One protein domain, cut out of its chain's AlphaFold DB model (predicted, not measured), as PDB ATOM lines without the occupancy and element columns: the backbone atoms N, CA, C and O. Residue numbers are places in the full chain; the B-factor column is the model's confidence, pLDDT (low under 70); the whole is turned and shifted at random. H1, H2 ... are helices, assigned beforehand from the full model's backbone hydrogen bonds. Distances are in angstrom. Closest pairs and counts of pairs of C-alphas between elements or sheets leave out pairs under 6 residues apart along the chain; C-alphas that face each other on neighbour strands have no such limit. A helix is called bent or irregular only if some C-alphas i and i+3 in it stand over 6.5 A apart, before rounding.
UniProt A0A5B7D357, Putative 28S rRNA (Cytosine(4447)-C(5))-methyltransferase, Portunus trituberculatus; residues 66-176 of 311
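AT A GLANCE: This is residues 66 to 176 of the 311 residues of the protein "Putative 28S rRNA (Cytosine(4447)-C(5))-methyltransferase" of Portunus trituberculatus (UniProt A0A5B7D357). Two helices, H4 and H6, run side by side in opposite directions as the core, and the bent helix H7 folds over them, its arm H7a packing on H6 and its arm H7b on H4. H2 crosses H4, while H1 and H3 lie at the two far ends of the longest axis and make much of its length. The printed part has 111 residues with seven named helices, H1 to H7 in chain order, and no named strand; its class is all helix. The whole is compact, with a radius of gyration of the C-alphas of 13.9 A and spans of 45 by 31 by 24 A.

HOW THE PARTS SIT: H7, residues 152 to 175, was assigned as one helix by its hydrogen bonds but is bent: C-alphas 161 and 164 are 9.5 A apart. Its arms H7a, residues 152 to 161, and H7b, residues 164 to 175, stand at a steep tilt of 62 degrees. H7a touches H6, residues 133 to 147, at a steep tilt of 61 degrees, with the C-alphas of Ala 152 and Ser 145 closest at 5.7 A. H6 touches H4, residues 106 to 121, at a shallow tilt of 32 degrees, opposite ways; the closest C-alphas, of Phe 140 and Ile 113, are 6.1 A apart. H4 touches H7b with residues 117 to 121 alone, at a steep tilt of 37 degrees, only just past shallow; the closest C-alphas, of Ala 117 and Pro 164, are 5.7 A apart. H2, residues 77 to 83, touches H4 about perpendicular at 90 degrees, closest at the C-alphas of Leu 79 and Phe 118, 5.7 A. H1, residues 66 to 75, only just touches H7b, with 3 pairs of C-alphas within 8 A, Gly 75 and Thr 165 closest at 6.1 A. H3, residues 93 to 102, only just touches H6, also with 3 pairs, Leu 93 and Ile 139 closest at 6.3 A. H5, residues 123 to 126, is close to H4 but not clearly touching, the C-alphas of Arg 126 and Val 119 being 5.2 A apart. The helix packing is mostly crossed, only just: 2 of 6 touching pairs with a tilt are shallow. Every O i to N i+4 pair is within hydrogen-bond range in H1, H4, H6 and H7a; H3 has 5 of 6, H7b 6 of 8, and H2 1 of 3 beside 2 of 4 O i to N i+3 pairs, while H5 is too short for an O i to N i+4 pair.

IN THESE COORDINATES: H1 begins at C-alpha 66 (274.651, 282.724, 405.246). H4 is 22.6 A long and H6 21.1 A; H7b, 17.4 A, ends at C-alpha 175 (257.799, 268.111, 414.699).

THE WHOLE: The C-alphas of Met 66 and Asp 102 are farthest apart, 45.6 A. The printed part has no cut and no long link. Mean pLDDT of the printed part is 75.1; residues 66 to 89, 93 to 104, 173 and 175 to 176 are under 70.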
ATOM      1  N   MET A  66     274.593 283.504 404.006       43.72
ATOM      2  CA  MET A  66     274.651 282.724 405.246       43.72
ATOM      3  C   MET A  66     273.401 281.868 405.439       43.72
ATOM      4  O   MET A  66     273.550 280.707 405.756       43.72
ATOM      5  N   LYS A  67     272.176 282.349 405.163       48.84
ATOM      6  CA  LYS A  67     270.981 281.478 405.192       48.84
ATOM      7  C   LYS A  67     271.075 280.324 404.190       48.84
ATOM      8  O   LYS A  67     270.715 279.210 404.536       48.84
ATOM      9  N   LYS A  68     271.596 280.572 402.981       45.78
ATOM     10  CA  LYS A  68     271.859 279.513 401.990       45.78
ATOM     11  C   LYS A  68     272.987 278.565 402.403       45.78
ATOM     12  O   LYS A  68     272.882 277.383 402.126       45.78
ATOM     13  N   MET A  69     274.050 279.069 403.030       44.25
ATOM     14  CA  MET A  69     275.156 278.241 403.526       44.25
ATOM     15  C   MET A  69     274.753 277.433 404.762       44.25
ATOM     16  O   MET A  69     275.095 276.267 404.824       44.25
ATOM     17  N   ASN A  70     273.966 278.001 405.676       48.47
ATOM     18  CA  ASN A  70     273.460 277.321 406.868       48.47
ATOM     19  C   ASN A  70     272.387 276.279 406.520       48.47
ATOM     20  O   ASN A  70     272.344 275.241 407.159       48.47
ATOM     21  N   ALA A  71     271.536 276.534 405.515       46.09
ATOM     22  CA  ALA A  71     270.618 275.520 404.983       46.09
ATOM     23  C   ALA A  71     271.388 274.374 404.308       46.09
ATOM     24  O   ALA A  71     271.059 273.215 404.493       46.09
ATOM     25  N   LYS A  72     272.475 274.692 403.591       47.81
ATOM     26  CA  LYS A  72     273.341 273.677 402.981       47.81
ATOM     27  C   LYS A  72     274.111 272.856 404.030       47.81
ATOM     28  O   LYS A  72     274.138 271.645 403.930       47.81
ATOM     29  N   GLN A  73     274.648 273.508 405.064       50.59
ATOM     30  CA  GLN A  73     275.350 272.861 406.181       50.59
ATOM     31  C   GLN A  73     274.443 271.978 407.049       50.59
ATOM     32  O   GLN A  73     274.934 271.026 407.639       50.59
ATOM     33  N   LYS A  74     273.145 272.288 407.157       48.66
ATOM     34  CA  LYS A  74     272.188 271.420 407.859       48.66
ATOM     35  C   LYS A  74     271.809 270.194 407.028       48.66
ATOM     36  O   LYS A  74     271.810 269.099 407.576       48.66
ATOM     37  N   GLY A  75     271.636 270.359 405.713       49.09
ATOM     38  CA  GLY A  75     271.372 269.233 404.814       49.09
ATOM     39  C   GLY A  75     272.549 268.259 404.740       49.09
ATOM     40  O   GLY A  75     272.350 267.062 404.549       49.09
ATOM     41  N   ASP A  76     273.767 268.766 404.959       55.75
ATOM     42  CA  ASP A  76     274.998 267.977 405.023       55.75
ATOM     43  C   ASP A  76     275.127 267.158 406.332       55.75
ATOM     44  O   ASP A  76     275.829 266.151 406.338       55.75
ATOM     45  N   ALA A  77     274.415 267.503 407.416       56.00
ATOM     46  CA  ALA A  77     274.540 266.815 408.711       56.00
ATOM     47  C   ALA A  77     274.053 265.352 408.672       56.00
ATOM     48  O   ALA A  77     274.665 264.479 409.281       56.00
ATOM     49  N   TYR A  78     273.000 265.056 407.900       54.88
ATOM     50  CA  TYR A  78     272.542 263.673 407.678       54.88
ATOM     51  C   TYR A  78     273.506 262.872 406.806       54.88
ATOM     52  O   TYR A  78     273.527 261.645 406.864       54.88
ATOM     53  N   LEU A  79     274.288 263.563 405.972       58.00
ATOM     54  CA  LEU A  79     275.240 262.919 405.082       58.00
ATOM     55  C   LEU A  79     276.507 262.478 405.821       58.00
ATOM     56  O   LEU A  79     277.156 261.547 405.356       58.00
ATOM     57  N   GLU A  80     276.853 263.114 406.941       59.19
ATOM     58  CA  GLU A  80     278.029 262.766 407.746       59.19
ATOM     59  C   GLU A  80     277.814 261.467 408.545       59.19
ATOM     60  O   GLU A  80     278.661 260.581 408.485       59.19
ATOM     61  N   GLU A  81     276.654 261.289 409.190       59.59
ATOM     62  CA  GLU A  81     276.349 260.115 410.037       59.59
ATOM     63  C   GLU A  81     276.287 258.795 409.240       59.59
ATOM     64  O   GLU A  81     276.780 257.758 409.684       59.59
ATOM     65  N   SER A  82     275.731 258.825 408.026       57.56
ATOM     66  CA  SER A  82     275.672 257.652 407.141       57.56
ATOM     67  C   SER A  82     276.943 257.457 406.297       57.56
ATOM     68  O   SER A  82     277.156 256.361 405.780       57.56
ATOM     69  N   ALA A  83     277.823 258.462 406.166       58.34
ATOM     70  CA  ALA A  83     279.104 258.325 405.458       58.34
ATOM     71  C   ALA A  83     280.151 257.504 406.232       58.34
ATOM     72  O   ALA A  83     281.093 256.996 405.622       58.34
ATOM     73  N   GLU A  84     279.993 257.356 407.549       57.56
ATOM     74  CA  GLU A  84     280.881 256.546 408.394       57.56
ATOM     75  C   GLU A  84     280.638 255.031 408.237       57.56
ATOM     76  O   GLU A  84     281.507 254.221 408.572       57.56
ATOM     77  N   LYS A  85     279.489 254.624 407.677       60.31
ATOM     78  CA  LYS A  85     279.134 253.215 407.461       60.31
ATOM     79  C   LYS A  85     279.715 252.695 406.141       60.31
ATOM     80  O   LYS A  85     279.321 253.112 405.052       60.31
ATOM     81  N   ILE A  86     280.626 251.726 406.222       47.88
ATOM     82  CA  ILE A  86     281.139 251.001 405.051       47.88
ATOM     83  C   ILE A  86     280.103 249.943 404.641       47.88
ATOM     84  O   ILE A  86     279.922 248.960 405.350       47.88
ATOM     85  N   GLY A  87     279.457 250.132 403.485       56.94
ATOM     86  CA  GLY A  87     278.528 249.159 402.896       56.94
ATOM     87  C   GLY A  87     277.114 249.233 403.476       56.94
ATOM     88  O   GLY A  87     276.711 248.381 404.259       56.94
ATOM     89  N   ILE A  88     276.350 250.248 403.072       63.31
ATOM     90  CA  ILE A  88     274.929 250.368 403.415       63.31
ATOM     91  C   ILE A  88     274.157 249.304 402.620       63.31
ATOM     92  O   ILE A  88     274.112 249.391 401.395       63.31
ATOM     93  N   GLN A  89     273.576 248.319 403.309       67.50
ATOM     94  CA  GLN A  89     272.643 247.349 402.729       67.50
ATOM     95  C   GLN A  89     271.220 247.734 403.133       67.50
ATOM     96  O   GLN A  89     270.888 247.716 404.317       67.50
ATOM     97  N   ILE A  90     270.391 248.114 402.161       74.06
ATOM     98  CA  ILE A  90     268.995 248.496 402.425       74.06
ATOM     99  C   ILE A  90     268.094 247.251 402.264       74.06
ATOM    100  O   ILE A  90     268.220 246.559 401.250       74.06
ATOM    101  N   PRO A  91     267.191 246.941 403.213       76.75
ATOM    102  CA  PRO A  91     266.237 245.833 403.090       76.75
ATOM    103  C   PRO A  91     265.375 245.910 401.823       76.75
ATOM    104  O   PRO A  91     265.153 246.993 401.271       76.75
ATOM    105  N   SER A  92     264.895 244.765 401.339       74.56
ATOM    106  CA  SER A  92     263.998 244.719 400.179       74.56
ATOM    107  C   SER A  92     262.580 245.195 400.531       74.56
ATOM    108  O   SER A  92     262.167 245.195 401.687       74.56
ATOM    109  N   LEU A  93     261.796 245.615 399.533       69.56
ATOM    110  CA  LEU A  93     260.452 246.166 399.765       69.56
ATOM    111  C   LEU A  93     259.482 245.147 400.404       69.56
ATOM    112  O   LEU A  93     258.546 245.548 401.092       69.56
ATOM    113  N   GLU A  94     259.726 243.853 400.189       69.62
ATOM    114  CA  GLU A  94     258.963 242.730 400.749       69.62
ATOM    115  C   GLU A  94     259.310 242.491 402.225       69.62
ATOM    116  O   GLU A  94     258.410 242.318 403.044       69.62
ATOM    117  N   GLU A  95     260.589 242.593 402.596       69.81
ATOM    118  CA  GLU A  95     261.040 242.514 403.995       69.81
ATOM    119  C   GLU A  95     260.428 243.638 404.842       69.81
ATOM    120  O   GLU A  95     259.941 243.402 405.942       69.81
ATOM    121  N   ILE A  96     260.337 244.852 404.291       69.44
ATOM    122  CA  ILE A  96     259.725 245.996 404.986       69.44
ATOM    123  C   ILE A  96     258.207 245.817 405.132       69.44
ATOM    124  O   ILE A  96     257.589 246.401 406.015       69.44
ATOM    125  N   GLN A  97     257.555 245.081 404.227       66.44
ATOM    126  CA  GLN A  97     256.129 244.753 404.359       66.44
ATOM    127  C   GLN A  97     255.884 243.725 405.460       66.44
ATOM    128  O   GLN A  97     254.906 243.868 406.182       66.44
ATOM    129  N   GLN A  98     256.791 242.766 405.631       66.06
ATOM    130  CA  GLN A  98     256.736 241.799 406.729       66.06
ATOM    131  C   GLN A  98     257.048 242.455 408.087       66.06
ATOM    132  O   GLN A  98     256.338 242.220 409.057       66.06
ATOM    133  N   GLU A  99     258.023 243.368 408.150       65.62
ATOM    134  CA  GLU A  99     258.340 244.132 409.372       65.62
ATOM    135  C   GLU A  99     257.172 245.006 409.872       65.62
ATOM    136  O   GLU A  99     257.010 245.190 411.080       65.62
ATOM    137  N   ASP A 100     256.342 245.538 408.969       61.81
ATOM    138  CA  ASP A 100     255.140 246.291 409.356       61.81
ATOM    139  C   ASP A 100     254.089 245.395 410.038       61.81
ATOM    140  O   ASP A 100     253.327 245.881 410.878       61.81
ATOM    141  N   GLU A 101     254.037 244.106 409.684       63.19
ATOM    142  CA  GLU A 101     253.121 243.129 410.285       63.19
ATOM    143  C   GLU A 101     253.614 242.657 411.665       63.19
ATOM    144  O   GLU A 101     252.799 242.456 412.566       63.19
ATOM    145  N   ASP A 102     254.934 242.563 411.860       60.09
ATOM    146  CA  ASP A 102     255.556 242.019 413.078       60.09
ATOM    147  C   ASP A 102     255.820 243.053 414.196       60.09
ATOM    148  O   ASP A 102     256.204 242.678 415.306       60.09
ATOM    149  N   SER A 103     255.489 244.330 413.960       63.75
ATOM    150  CA  SER A 103     255.680 245.531 414.806       63.75
ATOM    151  C   SER A 103     256.885 246.385 414.377       63.75
ATOM    152  O   SER A 103     258.032 245.985 414.584       63.75
ATOM    153  N   PRO A 104     256.656 247.609 413.865       66.50
ATOM    154  CA  PRO A 104     257.726 248.453 413.344       66.50
ATOM    155  C   PRO A 104     258.605 249.047 414.458       66.50
ATOM    156  O   PRO A 104     258.117 249.750 415.347       66.50
ATOM    157  N   ASP A 105     259.921 248.834 414.369       77.56
ATOM    158  CA  ASP A 105     260.910 249.465 415.249       77.56
ATOM    159  C   ASP A 105     261.310 250.857 414.717       77.56
ATOM    160  O   ASP A 105     262.049 251.000 413.738       77.56
ATOM    161  N   LEU A 106     260.797 251.910 415.361       77.50
ATOM    162  CA  LEU A 106     260.980 253.313 414.960       77.50
ATOM    163  C   LEU A 106     262.460 253.746 414.823       77.50
ATOM    164  O   LEU A 106     262.780 254.422 413.840       77.50
ATOM    165  N   PRO A 107     263.381 253.386 415.744       82.44
ATOM    166  CA  PRO A 107     264.811 253.649 415.585       82.44
ATOM    167  C   PRO A 107     265.420 253.073 414.300       82.44
ATOM    168  O   PRO A 107     266.188 253.768 413.629       82.44
ATOM    169  N   ASN A 108     265.063 251.840 413.927       84.25
ATOM    170  CA  ASN A 108     265.591 251.199 412.718       84.25
ATOM    171  C   ASN A 108     265.056 251.877 411.454       84.25
ATOM    172  O   ASN A 108     265.815 252.126 410.516       84.25
ATOM    173  N   ILE A 109     263.776 252.258 411.460       84.31
ATOM    174  CA  ILE A 109     263.159 253.006 410.359       84.31
ATOM    175  C   ILE A 109     263.846 254.366 410.184       84.31
ATOM    176  O   ILE A 109     264.169 254.748 409.062       84.31
ATOM    177  N   ASN A 110     264.151 255.079 411.273       85.06
ATOM    178  CA  ASN A 110     264.874 256.353 411.200       85.06
ATOM    179  C   ASN A 110     266.275 256.188 410.584       85.06
ATOM    180  O   ASN A 110     266.662 256.941 409.689       85.06
ATOM    181  N   ALA A 111     267.024 255.162 411.002       84.88
ATOM    182  CA  ALA A 111     268.323 254.854 410.405       84.88
ATOM    183  C   ALA A 111     268.205 254.548 408.899       84.88
ATOM    184  O   ALA A 111     268.988 255.072 408.105       84.88
ATOM    185  N   ARG A 112     267.179 253.785 408.494       86.44
ATOM    186  CA  ARG A 112     266.898 253.455 407.087       86.44
ATOM    187  C   ARG A 112     266.523 254.688 406.260       86.44
ATOM    188  O   ARG A 112     266.993 254.823 405.131       86.44
ATOM    189  N   ILE A 113     265.762 255.632 406.819       87.38
ATOM    190  CA  ILE A 113     265.427 256.920 406.180       87.38
ATOM    191  C   ILE A 113     266.696 257.734 405.893       87.38
ATOM    192  O   ILE A 113     266.858 258.267 404.793       87.38
ATOM    193  N   LYS A 114     267.621 257.816 406.856       85.81
ATOM    194  CA  LYS A 114     268.891 258.540 406.678       85.81
ATOM    195  C   LYS A 114     269.783 257.874 405.631       85.81
ATOM    196  O   LYS A 114     270.282 258.541 404.724       85.81
ATOM    197  N   ASP A 115     269.915 256.554 405.712       85.50
ATOM    198  CA  ASP A 115     270.745 255.759 404.808       85.50
ATOM    199  C   ASP A 115     270.203 255.802 403.357       85.50
ATOM    200  O   ASP A 115     270.957 256.010 402.403       85.50
ATOM    201  N   THR A 116     268.881 255.712 403.165       86.88
ATOM    202  CA  THR A 116     268.234 255.860 401.844       86.88
ATOM    203  C   THR A 116     268.362 257.280 401.293       86.88
ATOM    204  O   THR A 116     268.675 257.450 400.110       86.88
ATOM    205  N   ALA A 117     268.202 258.316 402.123       86.50
ATOM    206  CA  ALA A 117     268.425 259.703 401.713       86.50
ATOM    207  C   ALA A 117     269.885 259.956 401.295       86.50
ATOM    208  O   ALA A 117     270.132 260.635 400.292       86.50
ATOM    209  N   PHE A 118     270.848 259.353 401.999       84.38
ATOM    210  CA  PHE A 118     272.271 259.417 401.671       84.38
ATOM    211  C   PHE A 118     272.592 258.796 400.304       84.38
ATOM    212  O   PHE A 118     273.367 259.370 399.527       84.38
ATOM    213  N   VAL A 119     271.981 257.653 399.979       85.38
ATOM    214  CA  VAL A 119     272.114 257.007 398.662       85.38
ATOM    215  C   VAL A 119     271.438 257.841 397.570       85.38
ATOM    216  O   VAL A 119     272.010 258.038 396.494       85.38
ATOM    217  N   LEU A 120     270.246 258.386 397.838       85.69
ATOM    218  CA  LEU A 120     269.485 259.192 396.875       85.69
ATOM    219  C   LEU A 120     270.148 260.540 396.545       85.69
ATOM    220  O   LEU A 120     269.936 261.048 395.435       85.69
ATOM    221  N   ALA A 121     270.961 261.087 397.456       83.75
ATOM    222  CA  ALA A 121     271.731 262.312 397.244       83.75
ATOM    223  C   ALA A 121     272.789 262.166 396.130       83.75
ATOM    224  O   ALA A 121     272.894 263.040 395.274       83.75
ATOM    225  N   ASP A 122     273.511 261.039 396.089       83.19
ATOM    226  CA  ASP A 122     274.579 260.747 395.114       83.19
ATOM    227  C   ASP A 122     274.400 259.344 394.491       83.19
ATOM    228  O   ASP A 122     275.249 258.450 394.591       83.19
ATOM    229  N   PHE A 123     273.275 259.160 393.792       82.62
ATOM    230  CA  PHE A 123     272.843 257.858 393.260       82.62
ATOM    231  C   PHE A 123     273.863 257.174 392.332       82.62
ATOM    232  O   PHE A 123     273.919 255.951 392.257       82.62
ATOM    233  N   SER A 124     274.688 257.938 391.611       79.81
ATOM    234  CA  SER A 124     275.669 257.376 390.673       79.81
ATOM    235  C   SER A 124     276.832 256.658 391.358       79.81
ATOM    236  O   SER A 124     277.404 255.750 390.763       79.81
ATOM    237  N   LYS A 125     277.184 257.062 392.584       81.75
ATOM    238  CA  LYS A 125     278.345 256.541 393.322       81.75
ATOM    239  C   LYS A 125     277.963 255.589 394.450       81.75
ATOM    240  O   LYS A 125     278.794 254.784 394.844       81.75
ATOM    241  N   ARG A 126     276.752 255.732 394.996       79.12
ATOM    242  CA  ARG A 126     276.351 255.119 396.275       79.12
ATOM    243  C   ARG A 126     275.299 254.018 396.149       79.12
ATOM    244  O   ARG A 126     274.924 253.440 397.157       79.12
ATOM    245  N   ARG A 127     274.785 253.757 394.945       81.12
ATOM    246  CA  ARG A 127     273.780 252.708 394.726       81.12
ATOM    247  C   ARG A 127     274.392 251.312 394.835       81.12
ATOM    248  O   ARG A 127     275.519 251.098 394.394       81.12
ATOM    249  N   GLU A 128     273.592 250.364 395.299       79.88
ATOM    250  CA  GLU A 128     273.878 248.937 395.141       79.88
ATOM    251  C   GLU A 128     273.762 248.499 393.667       79.88
ATOM    252  O   GLU A 128     272.999 249.069 392.876       79.88
ATOM    253  N   GLU A 129     274.531 247.477 393.287       76.06
ATOM    254  CA  GLU A 129     274.512 246.915 391.937       76.06
ATOM    255  C   GLU A 129     273.178 246.197 391.668       76.06
ATOM    256  O   GLU A 129     272.758 245.330 392.426       76.06
ATOM    257  N   GLY A 130     272.490 246.569 390.582       78.94
ATOM    258  CA  GLY A 130     271.243 245.920 390.148       78.94
ATOM    259  C   GLY A 130     269.936 246.538 390.660       78.94
ATOM    260  O   GLY A 130     268.887 246.186 390.130       78.94
ATOM    261  N   ARG A 131     269.968 247.498 391.597       80.94
ATOM    262  CA  ARG A 131     268.750 248.163 392.104       80.94
ATOM    263  C   ARG A 131     268.371 249.432 391.344       80.94
ATOM    264  O   ARG A 131     269.222 250.248 390.967       80.94
ATOM    265  N   SER A 132     267.069 249.621 391.135       86.81
ATOM    266  CA  SER A 132     266.525 250.781 390.422       86.81
ATOM    267  C   SER A 132     266.297 251.975 391.359       86.81
ATOM    268  O   SER A 132     266.010 251.823 392.541       86.81
ATOM    269  N   ARG A 133     266.387 253.214 390.846       85.19
ATOM    270  CA  ARG A 133     266.108 254.426 391.651       85.19
ATOM    271  C   ARG A 133     264.668 254.443 392.182       85.19
ATOM    272  O   ARG A 133     264.428 254.970 393.261       85.19
ATOM    273  N   SER A 134     263.727 253.889 391.421       87.00
ATOM    274  CA  SER A 134     262.315 253.769 391.794       87.00
ATOM    275  C   SER A 134     262.104 252.924 393.046       87.00
ATOM    276  O   SER A 134     261.272 253.292 393.867       87.00
ATOM    277  N   GLU A 135     262.879 251.852 393.228       87.25
ATOM    278  CA  GLU A 135     262.813 251.019 394.438       87.25
ATOM    279  C   GLU A 135     263.215 251.818 395.681       87.25
ATOM    280  O   GLU A 135     262.467 251.846 396.654       87.25
ATOM    281  N   TYR A 136     264.330 252.555 395.627       87.19
ATOM    282  CA  TYR A 136     264.760 253.407 396.742       87.19
ATOM    283  C   TYR A 136     263.736 254.487 397.089       87.19
ATOM    284  O   TYR A 136     263.529 254.781 398.260       87.19
ATOM    285  N   LEU A 137     263.085 255.082 396.084       89.31
ATOM    286  CA  LEU A 137     262.039 256.079 396.320       89.31
ATOM    287  C   LEU A 137     260.797 255.454 396.965       89.31
ATOM    288  O   LEU A 137     260.204 256.075 397.840       89.31
ATOM    289  N   ALA A 138     260.422 254.238 396.566       88.81
ATOM    290  CA  ALA A 138     259.293 253.528 397.155       88.81
ATOM    291  C   ALA A 138     259.558 253.156 398.624       88.81
ATOM    292  O   ALA A 138     258.701 253.399 399.471       88.81
ATOM    293  N   ILE A 139     260.759 252.648 398.928       87.88
ATOM    294  CA  ILE A 139     261.206 252.362 400.301       87.88
ATOM    295  C   ILE A 139     261.196 253.645 401.139       87.88
ATOM    296  O   ILE A 139     260.569 253.698 402.192       87.88
ATOM    297  N   PHE A 140     261.802 254.716 400.620       89.94
ATOM    298  CA  PHE A 140     261.880 256.006 401.304       89.94
ATOM    299  C   PHE A 140     260.499 256.595 401.615       89.94
ATOM    300  O   PHE A 140     260.255 257.078 402.718       89.94
ATOM    301  N   LEU A 141     259.567 256.536 400.660       90.56
ATOM    302  CA  LEU A 141     258.195 257.006 400.855       90.56
ATOM    303  C   LEU A 141     257.448 256.188 401.906       90.56
ATOM    304  O   LEU A 141     256.713 256.765 402.711       90.56
ATOM    305  N   LYS A 142     257.631 254.866 401.898       88.56
ATOM    306  CA  LYS A 142     257.011 253.968 402.868       88.56
ATOM    307  C   LYS A 142     257.513 254.270 404.278       88.56
ATOM    308  O   LYS A 142     256.707 254.557 405.158       88.56
ATOM    309  N   ASP A 143     258.828 254.336 404.448       89.00
ATOM    310  CA  ASP A 143     259.464 254.599 405.738       89.00
ATOM    311  C   ASP A 143     259.082 255.960 406.310       89.00
ATOM    312  O   ASP A 143     258.738 256.065 407.485       89.00
ATOM    313  N   LEU A 144     259.078 257.008 405.480       88.38
ATOM    314  CA  LEU A 144     258.654 258.334 405.918       88.38
ATOM    315  C   LEU A 144     257.169 258.380 406.298       88.38
ATOM    316  O   LEU A 144     256.803 259.090 407.236       88.38
ATOM    317  N   SER A 145     256.317 257.642 405.580       88.94
ATOM    318  CA  SER A 145     254.886 257.566 405.890       88.94
ATOM    319  C   SER A 145     254.657 256.887 407.241       88.94
ATOM    320  O   SER A 145     253.860 257.387 408.036       88.94
ATOM    321  N   THR A 146     255.399 255.812 407.529       86.44
ATOM    322  CA  THR A 146     255.342 255.091 408.808       86.44
ATOM    323  C   THR A 146     255.937 255.916 409.951       86.44
ATOM    324  O   THR A 146     255.289 256.087 410.980       86.44
ATOM    325  N   TYR A 147     257.128 256.493 409.767       85.62
ATOM    326  CA  TYR A 147     257.843 257.229 410.816       85.62
ATOM    327  C   TYR A 147     257.125 258.521 411.226       85.62
ATOM    328  O   TYR A 147     256.857 258.738 412.403       85.62
ATOM    329  N   TYR A 148     256.753 259.358 410.253       82.62
ATOM    330  CA  TYR A 148     256.118 260.653 410.515       82.62
ATOM    331  C   TYR A 148     254.581 260.589 410.534       82.62
ATOM    332  O   TYR A 148     253.917 261.616 410.688       82.62
ATOM    333  N   SER A 149     253.985 259.403 410.359       85.00
ATOM    334  CA  SER A 149     252.525 259.214 410.317       85.00
ATOM    335  C   SER A 149     251.823 260.122 409.291       85.00
ATOM    336  O   SER A 149     250.763 260.699 409.561       85.00
ATOM    337  N   TYR A 150     252.421 260.298 408.111       83.31
ATOM    338  CA  TYR A 150     251.815 261.040 407.003       83.31
ATOM    339  C   TYR A 150     251.164 260.096 405.992       83.31
ATOM    340  O   TYR A 150     251.555 258.947 405.819       83.31
ATOM    341  N   ASN A 151     250.168 260.613 405.271       87.50
ATOM    342  CA  ASN A 151     249.569 259.892 404.154       87.50
ATOM    343  C   ASN A 151     250.582 259.765 403.000       87.50
ATOM    344  O   ASN A 151     251.152 260.775 402.579       87.50
ATOM    345  N   ALA A 152     250.726 258.561 402.441       83.62
ATOM    346  CA  ALA A 152     251.590 258.267 401.297       83.62
ATOM    347  C   ALA A 152     251.383 259.233 400.116       83.62
ATOM    348  O   ALA A 152     252.352 259.711 399.530       83.62
ATOM    349  N   PHE A 153     250.132 259.610 399.819       87.62
ATOM    350  CA  PHE A 153     249.833 260.576 398.755       87.62
ATOM    351  C   PHE A 153     250.443 261.958 399.029       87.62
ATOM    352  O   PHE A 153     250.977 262.609 398.132       87.62
ATOM    353  N   LEU A 154     250.362 262.422 400.278       85.00
ATOM    354  CA  LEU A 154     250.939 263.705 400.671       85.00
ATOM    355  C   LEU A 154     252.467 263.639 400.630       85.00
ATOM    356  O   LEU A 154     253.100 264.577 400.150       85.00
ATOM    357  N   MET A 155     253.045 262.528 401.087       87.94
ATOM    358  CA  MET A 155     254.489 262.300 401.081       87.94
ATOM    359  C   MET A 155     255.075 262.310 399.671       87.94
ATOM    360  O   MET A 155     256.098 262.951 399.450       87.94
ATOM    361  N   GLU A 156     254.392 261.698 398.702       89.56
ATOM    362  CA  GLU A 156     254.778 261.752 397.289       89.56
ATOM    363  C   GLU A 156     254.829 263.203 396.781       89.56
ATOM    364  O   GLU A 156     255.808 263.630 396.172       89.56
ATOM    365  N   LYS A 157     253.813 264.014 397.111       87.62
ATOM    366  CA  LYS A 157     253.782 265.429 396.712       87.62
ATOM    367  C   LYS A 157     254.830 266.277 397.419       87.62
ATOM    368  O   LYS A 157     255.375 267.189 396.803       87.62
ATOM    369  N   LEU A 158     255.126 266.005 398.687       85.62
ATOM    370  CA  LEU A 158     256.195 266.695 399.410       85.62
ATOM    371  C   LEU A 158     257.577 266.334 398.841       85.62
ATOM    372  O   LEU A 158     258.424 267.219 398.697       85.62
ATOM    373  N   LEU A 159     257.778 265.077 398.443       88.44
ATOM    374  CA  LEU A 159     259.005 264.612 397.798       88.44
ATOM    375  C   LEU A 159     259.237 265.283 396.438       88.44
ATOM    376  O   LEU A 159     260.359 265.715 396.164       88.44
ATOM    377  N   ASP A 160     258.180 265.455 395.639       88.06
ATOM    378  CA  ASP A 160     258.227 266.199 394.371       88.06
ATOM    379  C   ASP A 160     258.632 267.675 394.562       88.06
ATOM    380  O   ASP A 160     259.215 268.285 393.662       88.06
ATOM    381  N   MET A 161     258.320 268.269 395.721       82.06
ATOM    382  CA  MET A 161     258.563 269.688 395.995       82.06
ATOM    383  C   MET A 161     259.955 269.989 396.563       82.06
ATOM    384  O   MET A 161     260.546 270.996 396.173       82.06
ATOM    385  N   PHE A 162     260.464 269.163 397.483       79.62
ATOM    386  CA  PHE A 162     261.665 269.472 398.279       79.62
ATOM    387  C   PHE A 162     262.865 268.551 397.974       79.62
ATOM    388  O   PHE A 162     264.008 268.889 398.266       79.62
ATOM    389  N   GLY A 163     262.662 267.404 397.317       84.56
ATOM    390  CA  GLY A 163     263.722 266.405 397.151       84.56
ATOM    391  C   GLY A 163     264.084 265.696 398.472       84.56
ATOM    392  O   GLY A 163     263.619 266.085 399.539       84.56
ATOM    393  N   PRO A 164     264.891 264.623 398.432       84.00
ATOM    394  CA  PRO A 164     264.995 263.671 399.544       84.00
ATOM    395  C   PRO A 164     265.642 264.250 400.810       84.00
ATOM    396  O   PRO A 164     265.158 264.001 401.908       84.00
ATOM    397  N   THR A 165     266.704 265.049 400.677       83.25
ATOM    398  CA  THR A 165     267.424 265.614 401.829       83.25
ATOM    399  C   THR A 165     266.678 266.786 402.466       83.25
ATOM    400  O   THR A 165     266.589 266.859 403.686       83.25
ATOM    401  N   GLU A 166     266.100 267.691 401.663       83.75
ATOM    402  CA  GLU A 166     265.353 268.841 402.201       83.75
ATOM    403  C   GLU A 166     264.000 268.407 402.792       83.75
ATOM    404  O   GLU A 166     263.482 269.054 403.700       83.75
ATOM    405  N   LEU A 167     263.429 267.298 402.304       86.25
ATOM    406  CA  LEU A 167     262.187 266.744 402.836       86.25
ATOM    407  C   LEU A 167     262.327 266.318 404.302       86.25
ATOM    408  O   LEU A 167     261.441 266.625 405.094       86.25
ATOM    409  N   ILE A 168     263.428 265.659 404.677       85.25
ATOM    410  CA  ILE A 168     263.669 265.252 406.072       85.25
ATOM    411  C   ILE A 168     263.732 266.487 406.973       85.25
ATOM    412  O   ILE A 168     263.017 266.555 407.969       85.25
ATOM    413  N   GLU A 169     264.490 267.513 406.574       81.69
ATOM    414  CA  GLU A 169     264.566 268.768 407.332       81.69
ATOM    415  C   GLU A 169     263.199 269.440 407.490       81.69
ATOM    416  O   GLU A 169     262.881 269.987 408.547       81.69
ATOM    417  N   PHE A 170     262.391 269.426 406.427       82.75
ATOM    418  CA  PHE A 170     261.044 269.979 406.450       82.75
ATOM    419  C   PHE A 170     260.148 269.234 407.446       82.75
ATOM    420  O   PHE A 170     259.403 269.874 408.189       82.75
ATOM    421  N   LEU A 171     260.221 267.903 407.470       83.56
ATOM    422  CA  LEU A 171     259.417 267.067 408.358       83.56
ATOM    423  C   LEU A 171     259.842 267.241 409.819       83.56
ATOM    424  O   LEU A 171     258.995 267.553 410.651       83.56
ATOM    425  N   GLU A 172     261.139 267.192 410.118       80.06
ATOM    426  CA  GLU A 172     261.646 267.439 411.474       80.06
ATOM    427  C   GLU A 172     261.317 268.850 411.975       80.06
ATOM    428  O   GLU A 172     260.944 269.052 413.134       80.06
ATOM    429  N   ALA A 173     261.391 269.857 411.098       69.62
ATOM    430  CA  ALA A 173     261.012 271.221 411.452       69.62
ATOM    431  C   ALA A 173     259.522 271.353 411.815       69.62
ATOM    432  O   ALA A 173     259.169 272.260 412.572       69.62
ATOM    433  N   ASN A 174     258.662 270.472 411.294       75.94
ATOM    434  CA  ASN A 174     257.246 270.422 411.656       75.94
ATOM    435  C   ASN A 174     257.004 269.714 412.996       75.94
ATOM    436  O   ASN A 174     256.029 270.048 413.671       75.94
ATOM    437  N   GLU A 175     257.874 268.782 413.395       68.75
ATOM    438  CA  GLU A 175     257.799 268.111 414.699       68.75
ATOM    439  C   GLU A 175     258.298 268.992 415.848       68.75
ATOM    440  O   GLU A 175     257.848 268.856 416.990       68.75
ATOM    441  N   LEU A 176     259.193 269.942 415.561       55.88
ATOM    442  CA  LEU A 176     259.649 270.893 416.567       55.88
ATOM    443  C   LEU A 176     258.468 271.728 417.099       55.88
ATOM    444  O   LEU A 176     257.764 272.390 416.326       55.88
TER     445      LEU A 176